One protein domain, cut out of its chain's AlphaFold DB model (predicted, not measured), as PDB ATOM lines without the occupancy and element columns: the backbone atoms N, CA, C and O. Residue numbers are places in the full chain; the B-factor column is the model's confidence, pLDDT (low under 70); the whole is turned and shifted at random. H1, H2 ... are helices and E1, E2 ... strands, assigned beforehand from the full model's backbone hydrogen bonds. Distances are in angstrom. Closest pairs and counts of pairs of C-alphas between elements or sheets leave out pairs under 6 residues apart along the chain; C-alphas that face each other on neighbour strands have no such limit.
ATOM      1  N   LEU A   4     149.431 156.057 157.451       64.00
ATOM      2  CA  LEU A   4     148.326 155.154 157.772       64.00
ATOM      3  C   LEU A   4     148.810 153.748 158.153       64.00
ATOM      4  O   LEU A   4     148.265 153.179 159.099       64.00
ATOM      5  N   ASP A   5     149.891 153.247 157.542       60.47
ATOM      6  CA  ASP A   5     150.594 152.051 158.032       60.47
ATOM      7  C   ASP A   5     151.038 152.248 159.488       60.47
ATOM      8  O   ASP A   5     150.807 151.385 160.329       60.47
ATOM      9  N   SER A   6     151.559 153.432 159.833       63.69
ATOM     10  CA  SER A   6     151.981 153.737 161.210       63.69
ATOM     11  C   SER A   6     150.819 153.784 162.221       63.69
ATOM     12  O   SER A   6     150.984 153.447 163.393       63.69
ATOM     13  N   PHE A   7     149.602 154.136 161.785       67.88
ATOM     14  CA  PHE A   7     148.404 153.997 162.623       67.88
ATOM     15  C   PHE A   7     148.085 152.520 162.900       67.88
ATOM     16  O   PHE A   7     147.748 152.152 164.029       67.88
ATOM     17  N   LEU A   8     148.220 151.667 161.884       68.56
ATOM     18  CA  LEU A   8     147.982 150.230 161.991       68.56
ATOM     19  C   LEU A   8     149.098 149.483 162.732       68.56
ATOM     20  O   LEU A   8     148.816 148.450 163.337       68.56
ATOM     21  N   GLU A   9     150.315 150.029 162.801       65.31
ATOM     22  CA  GLU A   9     151.413 149.477 163.609       65.31
ATOM     23  C   GLU A   9     151.054 149.351 165.102       65.31
ATOM     24  O   GLU A   9     151.524 148.424 165.770       65.31
ATOM     25  N   ARG A  10     150.148 150.196 165.630       62.97
ATOM     26  CA  ARG A  10     149.592 150.034 166.995       62.97
ATOM     27  C   ARG A  10     148.924 148.673 167.207       62.97
ATOM     28  O   ARG A  10     148.860 148.165 168.328       62.97
ATOM     29  N   TYR A  11     148.462 148.049 166.135       65.50
ATOM     30  CA  TYR A  11     147.866 146.725 166.112       65.50
ATOM     31  C   TYR A  11     148.887 145.733 165.533       65.50
ATOM     32  O   TYR A  11     148.683 145.208 164.446       65.50
ATOM     33  N   LYS A  12     149.995 145.516 166.270       53.62
ATOM     34  CA  LYS A  12     151.090 144.543 166.021       53.62
ATOM     35  C   LYS A  12     150.856 143.636 164.789       53.62
ATOM     36  O   LYS A  12     150.123 142.655 164.905       53.62
ATOM     37  N   SER A  13     151.529 143.953 163.675       58.00
ATOM     38  CA  SER A  13     151.653 143.151 162.434       58.00
ATOM     39  C   SER A  13     150.649 143.372 161.293       58.00
ATOM     40  O   SER A  13     150.601 142.551 160.377       58.00
ATOM     41  N   ILE A  14     149.899 144.474 161.262       63.44
ATOM     42  CA  ILE A  14     149.099 144.814 160.075       63.44
ATOM     43  C   ILE A  14     149.936 145.702 159.146       63.44
ATOM     44  O   ILE A  14     150.278 146.821 159.509       63.44
ATOM     45  N   LYS A  15     150.253 145.187 157.953       64.38
ATOM     46  CA  LYS A  15     150.837 145.943 156.834       64.38
ATOM     47  C   LYS A  15     149.846 145.901 155.675       64.38
ATOM     48  O   LYS A  15     149.581 144.817 155.154       64.38
ATOM     49  N   LEU A  16     149.269 147.043 155.321       66.62
ATOM     50  CA  LEU A  16     148.269 147.170 154.259       66.62
ATOM     51  C   LEU A  16     148.538 148.449 153.485       66.62
ATOM     52  O   LEU A  16     148.868 149.465 154.087       66.62
ATOM     53  N   LYS A  17     148.354 148.429 152.162       70.06
ATOM     54  CA  LYS A  17     148.556 149.644 151.370       70.06
ATOM     55  C   LYS A  17     147.552 150.712 151.792       70.06
ATOM     56  O   LYS A  17     146.398 150.415 152.088       70.06
ATOM     57  N   ASP A  18     147.963 151.972 151.715       70.00
ATOM     58  CA  ASP A  18     147.170 153.135 152.136       70.00
ATOM     59  C   ASP A  18     145.737 153.156 151.565       70.00
ATOM     60  O   ASP A  18     144.789 153.593 152.223       70.00
ATOM     61  N   ILE A  19     145.571 152.652 150.338       73.44
ATOM     62  CA  ILE A  19     144.276 152.538 149.662       73.44
ATOM     63  C   ILE A  19     143.377 151.458 150.278       73.44
ATOM     64  O   ILE A  19     142.240 151.765 150.629       73.44
ATOM     65  N   GLU A  20     143.914 150.262 150.525       75.94
ATOM     66  CA  GLU A  20     143.204 149.133 151.141       75.94
ATOM     67  C   GLU A  20     142.717 149.501 152.546       75.94
ATOM     68  O   GLU A  20     141.606 149.177 152.962       75.94
ATOM     69  N   VAL A  21     143.539 150.247 153.288       77.38
ATOM     70  CA  VAL A  21     143.179 150.703 154.630       77.38
ATOM     71  C   VAL A  21     142.032 151.708 154.586       77.38
ATOM     72  O   VAL A  21     141.105 151.634 155.395       77.38
ATOM     73  N   LYS A  22     142.058 152.649 153.639       78.62
ATOM     74  CA  LYS A  22     140.950 153.594 153.457       78.62
ATOM     75  C   LYS A  22     139.664 152.866 153.070       78.62
ATOM     76  O   LYS A  22     138.613 153.202 153.606       78.62
ATOM     77  N   GLU A  23     139.735 151.848 152.219       82.25
ATOM     78  CA  GLU A  23     138.574 151.029 151.851       82.25
ATOM     79  C   GLU A  23     138.012 150.225 153.030       82.25
ATOM     80  O   GLU A  23     136.797 150.207 153.246       82.25
ATOM     81  N   LEU A  24     138.879 149.647 153.864       81.69
ATOM     82  CA  LEU A  24     138.477 149.025 155.125       81.69
ATOM     83  C   LEU A  24     137.709 150.014 156.015       81.69
ATOM     84  O   LEU A  24     136.638 149.688 156.529       81.69
ATOM     85  N   PHE A  25     138.233 151.227 156.201       80.56
ATOM     86  CA  PHE A  25     137.557 152.243 157.009       80.56
ATOM     87  C   PHE A  25     136.241 152.705 156.381       80.56
ATOM     88  O   PHE A  25     135.272 152.909 157.114       80.56
ATOM     89  N   CYS A  26     136.158 152.787 155.052       84.00
ATOM     90  CA  CYS A  26     134.898 153.016 154.348       84.00
ATOM     91  C   CYS A  26     133.850 151.951 154.692       84.00
ATOM     92  O   CYS A  26     132.714 152.291 155.019       84.00
ATOM     93  N   LEU A  27     134.231 150.671 154.682       82.62
ATOM     94  CA  LEU A  27     133.333 149.570 155.038       82.62
ATOM     95  C   LEU A  27     132.909 149.604 156.504       82.62
ATOM     96  O   LEU A  27     131.743 149.363 156.808       82.62
ATOM     97  N   ILE A  28     133.830 149.910 157.418       83.56
ATOM     98  CA  ILE A  28     133.518 150.049 158.845       83.56
ATOM     99  C   ILE A  28     132.487 151.159 159.059       83.56
ATOM    100  O   ILE A  28     131.497 150.948 159.759       83.56
ATOM    101  N   VAL A  29     132.704 152.321 158.442       81.69
ATOM    102  CA  VAL A  29     131.804 153.475 158.538       81.69
ATOM    103  C   VAL A  29     130.437 153.139 157.950       81.69
ATOM    104  O   VAL A  29     129.425 153.369 158.609       81.69
ATOM    105  N   LYS A  30     130.400 152.496 156.778       83.19
ATOM    106  CA  LYS A  30     129.154 152.028 156.166       83.19
ATOM    107  C   LYS A  30     128.412 151.034 157.061       83.19
ATOM    108  O   LYS A  30     127.217 151.181 157.262       83.19
ATOM    109  N   ASN A  31     129.098 150.067 157.661       81.88
ATOM    110  CA  ASN A  31     128.445 149.057 158.497       81.88
ATOM    111  C   ASN A  31     127.970 149.587 159.857       81.88
ATOM    112  O   ASN A  31     126.963 149.112 160.369       81.88
ATOM    113  N   LYS A  32     128.706 150.516 160.481       80.00
ATOM    114  CA  LYS A  32     128.384 151.013 161.831       80.00
ATOM    115  C   LYS A  32     127.457 152.225 161.812       80.00
ATOM    116  O   LYS A  32     126.642 152.357 162.716       80.00
ATOM    117  N   LEU A  33     127.602 153.102 160.822       78.31
ATOM    118  CA  LEU A  33     126.871 154.370 160.742       78.31
ATOM    119  C   LEU A  33     125.890 154.423 159.565       78.31
ATOM    120  O   LEU A  33     125.200 155.420 159.412       78.31
ATOM    121  N   ASN A  34     125.839 153.390 158.714       79.00
ATOM    122  CA  ASN A  34     125.084 153.402 157.455       79.00
ATOM    123  C   ASN A  34     125.438 154.591 156.539       79.00
ATOM    124  O   ASN A  34     124.646 155.008 155.696       79.00
ATOM    125  N   LEU A  35     126.649 155.136 156.703       77.69
ATOM    126  CA  LEU A  35     127.160 156.260 155.929       77.69
ATOM    127  C   LEU A  35     128.064 155.750 154.814       77.69
ATOM    128  O   LEU A  35     129.066 155.074 155.056       77.69
ATOM    129  N   GLU A  36     127.735 156.112 153.580       80.69
ATOM    130  CA  GLU A  36     128.576 155.796 152.435       80.69
ATOM    131  C   GLU A  36     129.654 156.870 152.264       80.69
ATOM    132  O   GLU A  36     129.373 158.023 151.938       80.69
ATOM    133  N   ILE A  37     130.906 156.487 152.510       80.38
ATOM    134  CA  ILE A  37     132.064 157.373 152.386       80.38
ATOM    135  C   ILE A  37     133.049 156.813 151.365       80.38
ATOM    136  O   ILE A  37     133.241 155.602 151.264       80.38
ATOM    137  N   LYS A  38     133.707 157.694 150.612       83.12
ATOM    138  CA  LYS A  38     134.732 157.315 149.632       83.12
ATOM    139  C   LYS A  38     136.135 157.379 150.250       83.12
ATOM    140  O   LYS A  38     136.385 158.262 151.069       83.12
ATOM    141  N   PRO A  39     137.105 156.567 149.784       80.62
ATOM    142  CA  PRO A  39     138.488 156.599 150.280       80.62
ATOM    143  C   PRO A  39     139.126 157.995 150.234       80.62
ATOM    144  O   PRO A  39     139.871 158.385 151.128       80.62
ATOM    145  N   LYS A  40     138.773 158.791 149.213       82.31
ATOM    146  CA  LYS A  40     139.232 160.179 149.019       82.31
ATOM    147  C   LYS A  40     138.769 161.141 150.123       82.31
ATOM    148  O   LYS A  40     139.346 162.210 150.286       82.31
ATOM    149  N   GLN A  41     137.719 160.777 150.858       80.12
ATOM    150  CA  GLN A  41     137.170 161.554 151.968       80.12
ATOM    151  C   GLN A  41     137.859 161.229 153.295       80.12
ATOM    152  O   GLN A  41     137.665 161.951 154.269       80.12
ATOM    153  N   ILE A  42     138.674 160.176 153.350       81.00
ATOM    154  CA  ILE A  42     139.411 159.785 154.547       81.00
ATOM    155  C   ILE A  42     140.793 160.428 154.504       81.00
ATOM    156  O   ILE A  42     141.572 160.254 153.567       81.00
ATOM    157  N   SER A  43     141.110 161.164 155.560       78.69
ATOM    158  CA  SER A  43     142.407 161.797 155.762       78.69
ATOM    159  C   SER A  43     142.940 161.437 157.139       78.69
ATOM    160  O   SER A  43     142.187 161.409 158.107       78.69
ATOM    161  N   LEU A  44     144.235 161.158 157.244       69.56
ATOM    162  CA  LEU A  44     144.872 160.911 158.531       69.56
ATOM    163  C   LEU A  44     145.568 162.186 159.009       69.56
ATOM    164  O   LEU A  44     146.413 162.739 158.304       69.56
ATOM    165  N   HIS A  45     145.238 162.639 160.215       67.06
ATOM    166  CA  HIS A  45     145.870 163.794 160.841       67.06
ATOM    167  C   HIS A  45     146.214 163.477 162.298       67.06
ATOM    168  O   HIS A  45     145.318 163.190 163.087       67.06
ATOM    169  N   ASN A  46     147.496 163.541 162.673       63.19
ATOM    170  CA  ASN A  46     147.984 163.205 164.022       63.19
ATOM    171  C   ASN A  46     147.450 161.857 164.540       63.19
ATOM    172  O   ASN A  46     146.900 161.795 165.634       63.19
ATOM    173  N   PHE A  47     147.549 160.799 163.728       64.56
ATOM    174  CA  PHE A  47     147.014 159.464 164.044       64.56
ATOM    175  C   PHE A  47     145.493 159.403 164.277       64.56
ATOM    176  O   PHE A  47     144.988 158.386 164.737       64.56
ATOM    177  N   ASN A  48     144.750 160.454 163.924       67.31
ATOM    178  CA  ASN A  48     143.293 160.457 163.927       67.31
ATOM    179  C   ASN A  48     142.777 160.398 162.490       67.31
ATOM    180  O   ASN A  48     143.183 161.196 161.638       67.31
ATOM    181  N   LEU A  49     141.871 159.461 162.223       73.12
ATOM    182  CA  LEU A  49     141.164 159.373 160.950       73.12
ATOM    183  C   LEU A  49     140.070 160.437 160.923       73.12
ATOM    184  O   LEU A  49     139.122 160.401 161.699       73.12
ATOM    185  N   LYS A  50     140.219 161.402 160.022       72.94
ATOM    186  CA  LYS A  50     139.230 162.434 159.735       72.94
ATOM    187  C   LYS A  50     138.499 162.090 158.449       72.94
ATOM    188  O   LYS A  50     139.113 162.011 157.384       72.94
ATOM    189  N   ILE A  51     137.185 161.947 158.557       76.69
ATOM    190  CA  ILE A  51     136.281 161.749 157.428       76.69
ATOM    191  C   ILE A  51     135.728 163.122 157.038       76.69
ATOM    192  O   ILE A  51     135.029 163.766 157.815       76.69
ATOM    193  N   LYS A  52     136.061 163.591 155.836       72.88
ATOM    194  CA  LYS A  52     135.484 164.794 155.235       72.88
ATOM    195  C   LYS A  52     134.181 164.421 154.537       72.88
ATOM    196  O   LYS A  52     134.177 164.034 153.369       72.88
ATOM    197  N   THR A  53     133.079 164.524 155.263       71.88
ATOM    198  CA  THR A  53     131.730 164.404 154.704       71.88
ATOM    199  C   THR A  53     131.017 165.754 154.764       71.88
ATOM    200  O   THR A  53     131.335 166.591 155.606       71.88
ATOM    201  N   SER A  54     130.097 165.982 153.830       65.19
ATOM    202  CA  SER A  54     129.186 167.131 153.829       65.19
ATOM    203  C   SER A  54     128.058 166.983 154.858       65.19
ATOM    204  O   SER A  54     127.400 167.970 155.171       65.19
ATOM    205  N   SER A  55     127.840 165.777 155.395       60.47
ATOM    206  CA  SER A  55     126.872 165.542 156.469       60.47
ATOM    207  C   SER A  55     127.386 166.081 157.807       60.47
ATOM    208  O   SER A  55     128.518 165.825 158.208       60.47
ATOM    209  N   ILE A  56     126.526 166.820 158.510       55.81
ATOM    210  CA  ILE A  56     126.802 167.498 159.793       55.81
ATOM    211  C   ILE A  56     126.845 166.512 160.980       55.81
ATOM    212  O   ILE A  56     127.198 166.887 162.099       55.81
ATOM    213  N   GLU A  57     126.528 165.239 160.747       62.47
ATOM    214  CA  GLU A  57     126.524 164.200 161.773       62.47
ATOM    215  C   GLU A  57     127.946 163.925 162.281       62.47
ATOM    216  O   GLU A  57     128.758 163.240 161.654       62.47
ATOM    217  N   LYS A  58     128.260 164.495 163.449       61.72
ATOM    218  CA  LYS A  58     129.457 164.152 164.214       61.72
ATOM    219  C   LYS A  58     129.249 162.777 164.830       61.72
ATOM    220  O   LYS A  58     128.709 162.653 165.924       61.72
ATOM    221  N   SER A  59     129.677 161.754 164.110       65.38
ATOM    222  CA  SER A  59     129.678 160.384 164.605       65.38
ATOM    223  C   SER A  59     131.085 159.971 165.020       65.38
ATOM    224  O   SER A  59     132.050 160.158 164.277       65.38
ATOM    225  N   GLU A  60     131.197 159.371 166.200       67.31
ATOM    226  CA  GLU A  60     132.432 158.759 166.680       67.31
ATOM    227  C   GLU A  60     132.344 157.241 166.520       67.31
ATOM    228  O   GLU A  60     131.380 156.608 166.951       67.31
ATOM    229  N   ILE A  61     133.359 156.643 165.891       68.75
ATOM    230  CA  ILE A  61     133.465 155.188 165.768       68.75
ATOM    231  C   ILE A  61     134.576 154.715 166.693       68.75
ATOM    232  O   ILE A  61     135.760 154.931 166.434       68.75
ATOM    233  N   ILE A  62     134.190 154.017 167.757       72.06
ATOM    234  CA  ILE A  62     135.136 153.371 168.662       72.06
ATOM    235  C   ILE A  62     135.443 151.976 168.116       72.06
ATOM    236  O   ILE A  62     134.593 151.084 168.113       72.06
ATOM    237  N   LEU A  63     136.679 151.780 167.657       67.69
ATOM    238  CA  LEU A  63     137.166 150.489 167.177       67.69
ATOM    239  C   LEU A  63     137.995 149.801 168.251       67.69
ATOM    240  O   LEU A  63     139.125 150.194 168.545       67.69
ATOM    241  N   ASN A  64     137.452 148.720 168.805       75.25
ATOM    242  CA  ASN A  64     138.254 147.818 169.615       75.25
ATOM    243  C   ASN A  64     139.114 146.912 168.705       75.25
ATOM    244  O   ASN A  64     138.791 146.663 167.541       75.25
ATOM    245  N   LYS A  65     140.220 146.389 169.244       71.75
ATOM    246  CA  LYS A  65     141.169 145.557 168.483       71.75
ATOM    247  C   LYS A  65     140.524 144.311 167.858       71.75
ATOM    248  O   LYS A  65     140.886 143.947 166.745       71.75
ATOM    249  N   LYS A  66     139.591 143.647 168.551       74.94
ATOM    250  CA  LYS A  66     138.925 142.429 168.051       74.94
ATOM    251  C   LYS A  66     138.011 142.731 166.858       74.94
ATOM    252  O   LYS A  66     138.024 141.985 165.886       74.94
ATOM    253  N   GLU A  67     137.265 143.828 166.923       73.50
ATOM    254  CA  GLU A  67     136.379 144.306 165.858       73.50
ATOM    255  C   GLU A  67     137.186 144.727 164.631       73.50
ATOM    256  O   GLU A  67     136.860 144.309 163.526       73.50
ATOM    257  N   LEU A  68     138.289 145.463 164.823       77.00
ATOM    258  CA  LEU A  68     139.180 145.838 163.724       77.00
ATOM    259  C   LEU A  68     139.735 144.599 163.006       77.00
ATOM    260  O   LEU A  68     139.688 144.524 161.780       77.00
ATOM    261  N   LEU A  69     140.212 143.603 163.764       75.31
ATOM    262  CA  LEU A  69     140.717 142.345 163.203       75.31
ATOM    263  C   LEU A  69     139.626 141.556 162.465       75.31
ATOM    264  O   LEU A  69     139.887 141.036 161.385       75.31
ATOM    265  N   LYS A  70     138.396 141.504 162.991       77.12
ATOM    266  CA  LYS A  70     137.255 140.904 162.279       77.12
ATOM    267  C   LYS A  70     136.944 141.632 160.970       77.12
ATOM    268  O   LYS A  70     136.745 140.978 159.950       77.12
ATOM    269  N   SER A  71     136.919 142.965 160.980       76.38
ATOM    270  CA  SER A  71     136.687 143.761 159.769       76.38
ATOM    271  C   SER A  71     137.787 143.553 158.730       76.38
ATOM    272  O   SER A  71     137.476 143.455 157.551       76.38
ATOM    273  N   LEU A  72     139.044 143.413 159.157       74.81
ATOM    274  CA  LEU A  72     140.181 143.089 158.289       74.81
ATOM    275  C   LEU A  72     140.063 141.714 157.636       74.81
ATOM    276  O   LEU A  72     140.345 141.578 156.447       74.81
ATOM    277  N   ILE A  73     139.639 140.707 158.402       72.38
ATOM    278  CA  ILE A  73     139.389 139.360 157.881       72.38
ATOM    279  C   ILE A  73     138.281 139.423 156.825       72.38
ATOM    280  O   ILE A  73     138.486 138.969 155.707       72.38
ATOM    281  N   ASN A  74     137.154 140.075 157.126       69.88
ATOM    282  CA  ASN A  74     136.057 140.235 156.165       69.88
ATOM    283  C   ASN A  74     136.449 141.053 154.925       69.88
ATOM    284  O   ASN A  74     135.943 140.785 153.840       69.88
ATOM    285  N   PHE A  75     137.333 142.040 155.083       71.31
ATOM    286  CA  PHE A  75     137.859 142.838 153.979       71.31
ATOM    287  C   PHE A  75     138.710 141.982 153.035       71.31
ATOM    288  O   PHE A  75     138.399 141.896 151.853       71.31
ATOM    289  N   LYS A  76     139.705 141.255 153.565       65.12
ATOM    290  CA  LYS A  76     140.547 140.361 152.755       65.12
ATOM    291  C   LYS A  76     139.794 139.172 152.157       65.12
ATOM    292  O   LYS A  76     140.189 138.697 151.102       65.12
ATOM    293  N   ILE A  77     138.731 138.688 152.804       54.06
ATOM    294  CA  ILE A  77     137.888 137.613 152.252       54.06
ATOM    295  C   ILE A  77     137.138 138.085 150.995       54.06
ATOM    296  O   ILE A  77     136.873 137.269 150.119       54.06
ATOM    297  N   LYS A  78     136.818 139.382 150.872       50.91
ATOM    298  CA  LYS A  78     136.145 139.923 149.681       50.91
ATOM    299  C   LYS A  78     137.064 140.115 148.472       50.91
ATOM    300  O   LYS A  78     136.569 140.011 147.360       50.91
ATOM    301  N   ASP A  79     138.359 140.338 148.678       44.06
ATOM    302  CA  ASP A  79     139.362 140.470 147.605       44.06
ATOM    303  C   ASP A  79     139.861 139.112 147.054       44.06
ATOM    304  O   ASP A  79     140.779 139.057 146.239       44.06
ATOM    305  N   LEU A  80     139.281 137.997 147.519       38.94
ATOM    306  CA  LEU A  80     139.644 136.622 147.145       38.94
ATOM    307  C   LEU A  80     138.586 135.914 146.275       38.94
ATOM    308  O   LEU A  80     138.713 134.708 146.058       38.94
TER     309      LEU A  80
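This is residues 4 to 80 of the 81 residues of an uncharacterized protein of bacterium CG10_37_50 (UniProt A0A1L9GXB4). The 16-residue helix H2 runs through the middle, with H3 crossing it steeply on one side and the small strand hairpin E1 E2 on the other. The short helix H1 sits near the first end of H2, and residues 52 to 64 make a wide loop from the hairpin round to H3. The printed part has 77 residues with three named helices and two named strands, in the order H1, H2, E1, E2, H3; the two-stranded sheet is antiparallel and the class is mostly helix. It is compact, with a radius of gyration of the C-alphas of 12.1 A, and spans 35 by 28 by 22 A.

H1 is residues 4 to 9, beginning at C-alpha 4 (148.326, 155.154, 157.772). H2, residues 18 to 33, is 22.1 A long. E1 is residues 42 to 45 and E2 residues 48 to 51. H3, residues 65 to 78, is 20.3 A long and ends at C-alpha 78 (136.145, 139.923, 149.681).

H1 and H2 only just touch, with 3 pairs of C-alphas within 8 A, the closest Leu 4 and Asp 18 at 6.1 A; they are about perpendicular at 81 degrees. H2 and H3 touch, the closest C-alphas being Leu 24 and Phe 75 at 6.3 A; at 70.1 degrees they are only just about perpendicular. The closest C-alphas of H2 and E1, Lys 22 and Ile 42, are 6.5 A apart. E1 and E2 form a hairpin, with N 43 and O 50 within hydrogen-bond range at 2.8 A. H1 and H3 are apart. In H1, H2 and H3 every O i to N i+4 pair is within hydrogen-bond range.

The two farthest C-alphas, Ile 56 and Leu 80, are 35.8 A apart. The printed part has no cut. The link from E2 to H3 is long, with 13 residues. Mean pLDDT of the printed part is 70.9; 33 residues are under 70, among them 4 to 16, 54 to 61 and 76 to 80.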